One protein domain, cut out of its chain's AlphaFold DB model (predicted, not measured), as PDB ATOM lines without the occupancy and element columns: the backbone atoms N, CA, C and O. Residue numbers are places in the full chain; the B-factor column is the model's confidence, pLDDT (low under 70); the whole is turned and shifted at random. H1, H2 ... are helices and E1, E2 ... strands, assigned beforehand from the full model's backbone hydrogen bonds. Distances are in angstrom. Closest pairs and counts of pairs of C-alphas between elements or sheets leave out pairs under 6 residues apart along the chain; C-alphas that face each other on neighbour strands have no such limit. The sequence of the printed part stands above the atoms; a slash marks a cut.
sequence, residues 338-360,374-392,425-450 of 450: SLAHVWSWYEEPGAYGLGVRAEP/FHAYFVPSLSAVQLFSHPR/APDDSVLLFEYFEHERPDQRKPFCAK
ATOM      1  N   SER A 338     -85.594  98.371 146.897       67.44
ATOM      2  CA  SER A 338     -84.208  97.933 146.802       67.44
ATOM      3  C   SER A 338     -84.047  96.634 147.588       67.44
ATOM      4  O   SER A 338     -84.638  96.474 148.656       67.44
ATOM      5  N   LEU A 339     -83.218  95.709 147.097       54.53
ATOM      6  CA  LEU A 339     -82.889  94.474 147.823       54.53
ATOM      7  C   LEU A 339     -82.481  94.751 149.281       54.53
ATOM      8  O   LEU A 339     -82.714  93.922 150.148       54.53
ATOM      9  N   ALA A 340     -81.935  95.938 149.565       61.69
ATOM     10  CA  ALA A 340     -81.638  96.399 150.915       61.69
ATOM     11  C   ALA A 340     -82.877  96.508 151.827       61.69
ATOM     12  O   ALA A 340     -82.773  96.159 152.994       61.69
ATOM     13  N   HIS A 341     -84.039  96.938 151.323       66.00
ATOM     14  CA  HIS A 341     -85.280  96.979 152.109       66.00
ATOM     15  C   HIS A 341     -85.814  95.578 152.405       66.00
ATOM     16  O   HIS A 341     -86.189  95.287 153.539       66.00
ATOM     17  N   VAL A 342     -85.783  94.692 151.406       62.66
ATOM     18  CA  VAL A 342     -86.142  93.279 151.581       62.66
ATOM     19  C   VAL A 342     -85.220  92.629 152.616       62.66
ATOM     20  O   VAL A 342     -85.695  91.951 153.521       62.66
ATOM     21  N   TRP A 343     -83.914  92.899 152.549       64.06
ATOM     22  CA  TRP A 343     -82.953  92.416 153.540       64.06
ATOM     23  C   TRP A 343     -83.152  93.021 154.925       64.06
ATOM     24  O   TRP A 343     -83.110  92.278 155.898       64.06
ATOM     25  N   SER A 344     -83.437  94.321 155.028       65.69
ATOM     26  CA  SER A 344     -83.728  94.947 156.322       65.69
ATOM     27  C   SER A 344     -84.961  94.338 156.983       65.69
ATOM     28  O   SER A 344     -84.944  94.117 158.186       65.69
ATOM     29  N   TRP A 345     -85.977  93.971 156.192       72.12
ATOM     30  CA  TRP A 345     -87.149  93.254 156.685       72.12
ATOM     31  C   TRP A 345     -86.775  91.867 157.222       72.12
ATOM     32  O   TRP A 345     -87.226  91.496 158.294       72.12
ATOM     33  N   TYR A 346     -85.887  91.125 156.550       61.78
ATOM     34  CA  TYR A 346     -85.398  89.832 157.057       61.78
ATOM     35  C   TYR A 346     -84.529  89.932 158.318       61.78
ATOM     36  O   TYR A 346     -84.412  88.948 159.050       61.78
ATOM     37  N   GLU A 347     -83.881  91.072 158.553       61.75
ATOM     38  CA  GLU A 347     -83.075  91.319 159.752       61.75
ATOM     39  C   GLU A 347     -83.922  91.772 160.954       61.75
ATOM     40  O   GLU A 347     -83.425  91.758 162.084       61.75
ATOM     41  N   GLU A 348     -85.197  92.136 160.752       69.19
ATOM     42  CA  GLU A 348     -86.081  92.519 161.851       69.19
ATOM     43  C   GLU A 348     -86.375  91.318 162.774       69.19
ATOM     44  O   GLU A 348     -86.828  90.258 162.322       69.19
ATOM     45  N   PRO A 349     -86.154  91.449 164.097       45.84
ATOM     46  CA  PRO A 349     -86.527  90.421 165.062       45.84
ATOM     47  C   PRO A 349     -88.034  90.158 164.983       45.84
ATOM     48  O   PRO A 349     -88.830  91.032 165.312       45.84
ATOM     49  N   GLY A 350     -88.425  88.958 164.555       58.56
ATOM     50  CA  GLY A 350     -89.836  88.610 164.348       58.56
ATOM     51  C   GLY A 350     -90.217  88.358 162.889       58.56
ATOM     52  O   GLY A 350     -91.247  87.740 162.629       58.56
ATOM     53  N   ALA A 351     -89.377  88.754 161.928       59.47
ATOM     54  CA  ALA A 351     -89.553  88.419 160.518       59.47
ATOM     55  C   ALA A 351     -89.088  86.976 160.260       59.47
ATOM     56  O   ALA A 351     -88.021  86.707 159.702       59.47
ATOM     57  N   TYR A 352     -89.883  86.016 160.731       57.59
ATOM     58  CA  TYR A 352     -89.621  84.584 160.599       57.59
ATOM     59  C   TYR A 352     -89.940  84.095 159.190       57.59
ATOM     60  O   TYR A 352     -90.836  83.293 158.957       57.59
ATOM     61  N   GLY A 353     -89.136  84.557 158.246       62.09
ATOM     62  CA  GLY A 353     -88.977  83.883 156.984       62.09
ATOM     63  C   GLY A 353     -90.028  84.142 155.925       62.09
ATOM     64  O   GLY A 353     -91.160  84.548 156.172       62.09
ATOM     65  N   LEU A 354     -89.618  83.889 154.688       70.69
ATOM     66  CA  LEU A 354     -90.505  83.990 153.544       70.69
ATOM     67  C   LEU A 354     -91.280  82.688 153.416       70.69
ATOM     68  O   LEU A 354     -90.696  81.643 153.113       70.69
ATOM     69  N   GLY A 355     -92.587  82.756 153.645       77.56
ATOM     70  CA  GLY A 355     -93.499  81.676 153.305       77.56
ATOM     71  C   GLY A 355     -93.639  81.572 151.788       77.56
ATOM     72  O   GLY A 355     -94.288  82.402 151.157       77.56
ATOM     73  N   VAL A 356     -93.055  80.538 151.192       71.25
ATOM     74  CA  VAL A 356     -93.285  80.143 149.804       71.25
ATOM     75  C   VAL A 356     -94.370  79.073 149.791       71.25
ATOM     76  O   VAL A 356     -94.193  77.955 150.282       71.25
ATOM     77  N   ARG A 357     -95.518  79.413 149.207       73.69
ATOM     78  CA  ARG A 357     -96.632  78.485 149.016       73.69
ATOM     79  C   ARG A 357     -96.654  78.019 147.569       73.69
ATOM     80  O   ARG A 357     -96.906  78.807 146.663       73.69
ATOM     81  N   ALA A 358     -96.411  76.732 147.352       67.38
ATOM     82  CA  ALA A 358     -96.606  76.123 146.045       67.38
ATOM     83  C   ALA A 358     -98.054  75.628 145.957       67.38
ATOM     84  O   ALA A 358     -98.383  74.538 146.430       67.38
ATOM     85  N   GLU A 359     -98.942  76.444 145.387       71.00
ATOM     86  CA  GLU A 359    -100.272  75.957 145.029       71.00
ATOM     87  C   GLU A 359    -100.186  75.065 143.782       71.00
ATOM     88  O   GLU A 359     -99.495  75.410 142.817       71.00
ATOM     89  N   PRO A 360    -100.875  73.910 143.765       65.75
ATOM     90  CA  PRO A 360    -100.963  73.105 142.559       65.75
ATOM     91  C   PRO A 360    -101.632  73.940 141.464       65.75
ATOM     92  O   PRO A 360    -102.744  74.439 141.639       65.75
ATOM     93  N   PHE A 374     -97.988  72.068 149.980       84.12
ATOM     94  CA  PHE A 374     -96.975  72.247 151.008       84.12
ATOM     95  C   PHE A 374     -96.685  73.735 151.183       84.12
ATOM     96  O   PHE A 374     -96.887  74.542 150.273       84.12
ATOM     97  N   HIS A 375     -96.209  74.081 152.371       86.94
ATOM     98  CA  HIS A 375     -95.716  75.412 152.696       86.94
ATOM     99  C   HIS A 375     -94.227  75.273 152.975       86.94
ATOM    100  O   HIS A 375     -93.836  74.413 153.756       86.94
ATOM    101  N   ALA A 376     -93.395  76.064 152.319       88.38
ATOM    102  CA  ALA A 376     -91.981  76.154 152.641       88.38
ATOM    103  C   ALA A 376     -91.723  77.512 153.290       88.38
ATOM    104  O   ALA A 376     -92.230  78.516 152.808       88.38
ATOM    105  N   TYR A 377     -90.936  77.559 154.354       86.81
ATOM    106  CA  TYR A 377     -90.513  78.797 154.994       86.81
ATOM    107  C   TYR A 377     -88.996  78.854 154.954       86.81
ATOM    108  O   TYR A 377     -88.320  77.930 155.412       86.81
ATOM    109  N   PHE A 378     -88.449  79.922 154.385       85.06
ATOM    110  CA  PHE A 378     -87.024  80.200 154.516       85.06
ATOM    111  C   PHE A 378     -86.780  80.872 155.858       85.06
ATOM    112  O   PHE A 378     -87.202  82.003 156.018       85.06
ATOM    113  N   VAL A 379     -86.111  80.217 156.805       83.44
ATOM    114  CA  VAL A 379     -85.838  80.736 158.151       83.44
ATOM    115  C   VAL A 379     -84.403  81.278 158.199       83.44
ATOM    116  O   VAL A 379     -83.459  80.490 158.335       83.44
ATOM    117  N   PRO A 380     -84.193  82.609 158.110       76.31
ATOM    118  CA  PRO A 380     -82.852  83.178 157.958       76.31
ATOM    119  C   PRO A 380     -81.954  82.908 159.167       76.31
ATOM    120  O   PRO A 380     -80.771  82.617 159.001       76.31
ATOM    121  N   SER A 381     -82.527  82.943 160.375       73.50
ATOM    122  CA  SER A 381     -81.812  82.696 161.634       73.50
ATOM    123  C   SER A 381     -81.243  81.281 161.738       73.50
ATOM    124  O   SER A 381     -80.245  81.064 162.423       73.50
ATOM    125  N   LEU A 382     -81.858  80.327 161.041       76.12
ATOM    126  CA  LEU A 382     -81.411  78.942 160.979       76.12
ATOM    127  C   LEU A 382     -80.577  78.657 159.729       76.12
ATOM    128  O   LEU A 382     -80.064  77.549 159.596       76.12
ATOM    129  N   SER A 383     -80.446  79.621 158.809       82.94
ATOM    130  CA  SER A 383     -79.953  79.364 157.452       82.94
ATOM    131  C   SER A 383     -80.647  78.150 156.828       82.94
ATOM    132  O   SER A 383     -79.991  77.296 156.227       82.94
ATOM    133  N   ALA A 384     -81.962  78.035 157.045       83.69
ATOM    134  CA  ALA A 384     -82.691  76.810 156.764       83.69
ATOM    135  C   ALA A 384     -83.943  77.033 155.922       83.69
ATOM    136  O   ALA A 384     -84.567  78.088 155.971       83.69
ATOM    137  N   VAL A 385     -84.338  76.004 155.177       88.38
ATOM    138  CA  VAL A 385     -85.658  75.920 154.544       88.38
ATOM    139  C   VAL A 385     -86.450  74.840 155.263       88.38
ATOM    140  O   VAL A 385     -86.058  73.672 155.253       88.38
ATOM    141  N   GLN A 386     -87.566  75.229 155.869       91.81
ATOM    142  CA  GLN A 386     -88.488  74.330 156.550       91.81
ATOM    143  C   GLN A 386     -89.705  74.071 155.670       91.81
ATOM    144  O   GLN A 386     -90.404  74.995 155.266       91.81
ATOM    145  N   LEU A 387     -89.966  72.806 155.369       91.50
ATOM    146  CA  LEU A 387     -91.098  72.359 154.577       91.50
ATOM    147  C   LEU A 387     -92.161  71.776 155.500       91.50
ATOM    148  O   LEU A 387     -91.914  70.784 156.179       91.50
ATOM    149  N   PHE A 388     -93.359  72.330 155.459       89.56
ATOM    150  CA  PHE A 388     -94.520  71.862 156.194       89.56
ATOM    151  C   PHE A 388     -95.554  71.304 155.227       89.56
ATOM    152  O   PHE A 388     -95.834  71.871 154.167       89.56
ATOM    153  N   SER A 389     -96.178  70.205 155.621       89.50
ATOM    154  CA  SER A 389     -97.387  69.708 154.969       89.50
ATOM    155  C   SER A 389     -98.530  69.669 155.950       89.50
ATOM    156  O   SER A 389     -98.335  69.498 157.151       89.50
ATOM    157  N   HIS A 390     -99.733  69.780 155.410       88.44
ATOM    158  CA  HIS A 390    -100.916  69.481 156.188       88.44
ATOM    159  C   HIS A 390    -101.125  67.968 156.148       88.44
ATOM    160  O   HIS A 390    -101.170  67.399 155.045       88.44
ATOM    161  N   PRO A 391    -101.231  67.296 157.308       79.69
ATOM    162  CA  PRO A 391    -101.644  65.909 157.330       79.69
ATOM    163  C   PRO A 391    -102.982  65.840 156.603       79.69
ATOM    164  O   PRO A 391    -103.900  66.614 156.874       79.69
ATOM    165  N   ARG A 392    -103.082  64.952 155.606       77.56
ATOM    166  CA  ARG A 392    -104.380  64.709 154.990       77.56
ATOM    167  C   ARG A 392    -105.301  64.243 156.103       77.56
ATOM    168  O   ARG A 392    -104.985  63.256 156.770       77.56
ATOM    169  N   ALA A 425     -98.083  79.618 161.965       56.31
ATOM    170  CA  ALA A 425     -98.174  78.382 161.213       56.31
ATOM    171  C   ALA A 425     -99.466  77.672 161.654       56.31
ATOM    172  O   ALA A 425     -99.690  77.551 162.858       56.31
ATOM    173  N   PRO A 426    -100.336  77.237 160.725       58.72
ATOM    174  CA  PRO A 426    -101.584  76.585 161.093       58.72
ATOM    175  C   PRO A 426    -101.295  75.420 162.049       58.72
ATOM    176  O   PRO A 426    -100.417  74.600 161.755       58.72
ATOM    177  N   ASP A 427    -102.035  75.388 163.167       72.56
ATOM    178  CA  ASP A 427    -101.806  74.557 164.368       72.56
ATOM    179  C   ASP A 427    -101.565  73.060 164.076       72.56
ATOM    180  O   ASP A 427    -100.915  72.364 164.855       72.56
ATOM    181  N   ASP A 428    -102.030  72.568 162.924       86.38
ATOM    182  CA  ASP A 428    -101.968  71.154 162.545       86.38
ATOM    183  C   ASP A 428    -100.890  70.825 161.493       86.38
ATOM    184  O   ASP A 428    -100.836  69.708 160.969       86.38
ATOM    185  N   SER A 429    -100.035  71.778 161.120       85.12
ATOM    186  CA  SER A 429     -99.009  71.544 160.099       85.12
ATOM    187  C   SER A 429     -97.842  70.694 160.624       85.12
ATOM    188  O   SER A 429     -97.300  70.912 161.703       85.12
ATOM    189  N   VAL A 430     -97.432  69.690 159.842       89.69
ATOM    190  CA  VAL A 430     -96.330  68.781 160.184       89.69
ATOM    191  C   VAL A 430     -95.093  69.169 159.382       89.69
ATOM    192  O   VAL A 430     -95.130  69.172 158.146       89.69
ATOM    193  N   LEU A 431     -93.992  69.452 160.085       89.00
ATOM    194  CA  LEU A 431     -92.668  69.626 159.487       89.00
ATOM    195  C   LEU A 431     -92.257  68.323 158.782       89.00
ATOM    196  O   LEU A 431     -92.057  67.288 159.415       89.00
ATOM    197  N   LEU A 432     -92.149  68.375 157.460       88.62
ATOM    198  CA  LEU A 432     -91.714  67.267 156.617       88.62
ATOM    199  C   LEU A 432     -90.202  67.202 156.481       88.62
ATOM    200  O   LEU A 432     -89.625  66.116 156.426       88.62
ATOM    201  N   PHE A 433     -89.579  68.364 156.324       86.88
ATOM    202  CA  PHE A 433     -88.185  68.454 155.933       86.88
ATOM    203  C   PHE A 433     -87.593  69.781 156.382       86.88
ATOM    204  O   PHE A 433     -88.240  70.819 156.288       86.88
ATOM    205  N   GLU A 434     -86.349  69.731 156.839       89.38
ATOM    206  CA  GLU A 434     -85.568  70.903 157.193       89.38
ATOM    207  C   GLU A 434     -84.202  70.779 156.523       89.38
ATOM    208  O   GLU A 434     -83.447  69.833 156.765       89.38
ATOM    209  N   TYR A 435     -83.917  71.708 155.618       85.88
ATOM    210  CA  TYR A 435     -82.618  71.835 154.977       85.88
ATOM    211  C   TYR A 435     -81.833  72.926 155.674       85.88
ATOM    212  O   TYR A 435     -82.361  74.018 155.812       85.88
ATOM    213  N   PHE A 436     -80.579  72.658 156.022       84.06
ATOM    214  CA  PHE A 436     -79.648  73.661 156.523       84.06
ATOM    215  C   PHE A 436     -78.558  73.894 155.488       84.06
ATOM    216  O   PHE A 436     -77.977  72.937 154.963       84.06
ATOM    217  N   GLU A 437     -78.229  75.154 155.240       76.19
ATOM    218  CA  GLU A 437     -76.978  75.469 154.565       76.19
ATOM    219  C   GLU A 437     -75.787  75.032 155.430       76.19
ATOM    220  O   GLU A 437     -75.823  75.059 156.661       76.19
ATOM    221  N   HIS A 438     -74.711  74.588 154.779       71.81
ATOM    222  CA  HIS A 438     -73.529  74.073 155.475       71.81
ATOM    223  C   HIS A 438     -72.741  75.173 156.206       71.81
ATOM    224  O   HIS A 438     -72.017  74.889 157.160       71.81
ATOM    225  N   GLU A 439     -72.873  76.418 155.749       74.06
ATOM    226  CA  GLU A 439     -72.160  77.575 156.276       74.06
ATOM    227  C   GLU A 439     -73.027  78.304 157.305       74.06
ATOM    228  O   GLU A 439     -74.201  78.604 157.066       74.06
ATOM    229  N   ARG A 440     -72.462  78.568 158.486       66.88
ATOM    230  CA  ARG A 440     -73.218  79.226 159.554       66.88
ATOM    231  C   ARG A 440     -73.483  80.695 159.204       66.88
ATOM    232  O   ARG A 440     -72.619  81.314 158.579       66.88
ATOM    233  N   PRO A 441     -74.618  81.282 159.636       64.81
ATOM    234  CA  PRO A 441     -74.941  82.674 159.324       64.81
ATOM    235  C   PRO A 441     -73.819  83.664 159.685       64.81
ATOM    236  O   PRO A 441     -73.557  84.588 158.925       64.81
ATOM    237  N   ASP A 442     -73.115  83.438 160.798       69.12
ATOM    238  CA  ASP A 442     -72.003  84.259 161.298       69.12
ATOM    239  C   ASP A 442     -70.706  84.132 160.482       69.12
ATOM    240  O   ASP A 442     -69.829  84.988 160.575       69.12
ATOM    241  N   GLN A 443     -70.577  83.078 159.677       74.69
ATOM    242  CA  GLN A 443     -69.415  82.839 158.815       74.69
ATOM    243  C   GLN A 443     -69.597  83.411 157.408       74.69
ATOM    244  O   GLN A 443     -68.636  83.477 156.639       74.69
ATOM    245  N   ARG A 444     -70.809  83.865 157.076       70.56
ATOM    246  CA  ARG A 444     -71.105  84.456 155.775       70.56
ATOM    247  C   ARG A 444     -70.332  85.759 155.623       70.56
ATOM    248  O   ARG A 444     -70.441  86.674 156.439       70.56
ATOM    249  N   LYS A 445     -69.572  85.877 154.533       69.50
ATOM    250  CA  LYS A 445     -69.049  87.185 154.129       69.50
ATOM    251  C   LYS A 445     -70.241  88.085 153.783       69.50
ATOM    252  O   LYS A 445     -71.091  87.645 153.006       69.50
ATOM    253  N   PRO A 446     -70.318  89.320 154.310       56.09
ATOM    254  CA  PRO A 446     -71.359  90.251 153.900       56.09
ATOM    255  C   PRO A 446     -71.278  90.441 152.383       56.09
ATOM    256  O   PRO A 446     -70.209  90.725 151.844       56.09
ATOM    257  N   PHE A 447     -72.404  90.250 151.693       45.31
ATOM    258  CA  PHE A 447     -72.470  90.257 150.225       45.31
ATOM    259  C   PHE A 447     -71.967  91.571 149.602       45.31
ATOM    260  O   PHE A 447     -71.482  91.581 148.474       45.31
ATOM    261  N   CYS A 448     -72.044  92.667 150.355       44.41
ATOM    262  CA  CYS A 448     -71.589  94.001 149.976       44.41
ATOM    263  C   CYS A 448     -70.090  94.263 150.223       44.41
ATOM    264  O   CYS A 448     -69.618  95.360 149.935       44.41
ATOM    265  N   ALA A 449     -69.316  93.287 150.705       45.22
ATOM    266  CA  ALA A 449     -67.858  93.378 150.758       45.22
ATOM    267  C   ALA A 449     -67.237  92.874 149.441       45.22
ATOM    268  O   ALA A 449     -66.653  91.788 149.393       45.22
ATOM    269  N   LYS A 450     -67.385  93.650 148.363       39.47
ATOM    270  CA  LYS A 450     -66.583  93.513 147.140       39.47
ATOM    271  C   LYS A 450     -65.956  94.841 146.762       39.47
ATOM    272  O   LYS A 450     -66.693  95.849 146.774       39.47
TER     273      LYS A 450
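Overview. This is residues 338 to 360, 374 to 392 and 425 to 450 of the 450 residues of the protein "Hypothetical protein" of Spirodela intermedia (UniProt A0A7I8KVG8). A single strongly twisted sheet of four strands makes the body, with a short helix, H1, off the sheet beyond the beginning of E1 and a long tail, residues 437 to 450, leading away after E4. No named helix covers either face of the sheet. The printed part has 68 residues, with one named helix and four named strands in the order H1 E1 E2 E3 E4; the sheet's order is E1 - E2 - E3 - E4, all antiparallel. The class is mixed, helices and strands, with 33 residues in named elements, under half. The whole is loose, with a radius of gyration of the C-alphas of 14.1 A, and elongated, spanning 48 by 26 by 24 A.

Arrangement. H1, residues 339 to 347, has every O i to N i+4 pair within hydrogen-bond range. A short link joins it to the edge strand E1, residues 354 to 358. E1 is antiparallel to E2, residues 374 to 379, at 160 degrees, with N 356 and O 376 2.7 A apart. E2 and E3, residues 384 to 389, form a hairpin with a tight link; N 377 and O 386 are 2.8 A apart. E3 is antiparallel to the edge strand E4, residues 430 to 436, at 162 degrees, with N 387 and O 433 2.8 A apart. H1 is not on the sheet and is apart from E2, E3 and E4.

Along the chain. H1 begins at C-alpha 339 (-82.889, 94.474, 147.823) and measures 12.3 A from first to last C-alpha. E1 measures 12.5 A, E2 15.7 A, E3 16.4 A and E4 17.8 A, ending at C-alpha 436 (-79.648, 73.661, 156.523).

Size, cuts and confidence. The C-alphas of Arg 392 and Lys 450 are the two farthest apart, at 48.2 A. Residues 361 to 373 and 393 to 424 are not printed; the C-alpha gaps are 9.4 A and 16.3 A. No link printed whole is long. Residues 338 to 344 and 443 to 450 stand free. The mean pLDDT of the printed part is 72.5, and 28 residues are under 70, among them 346 to 353.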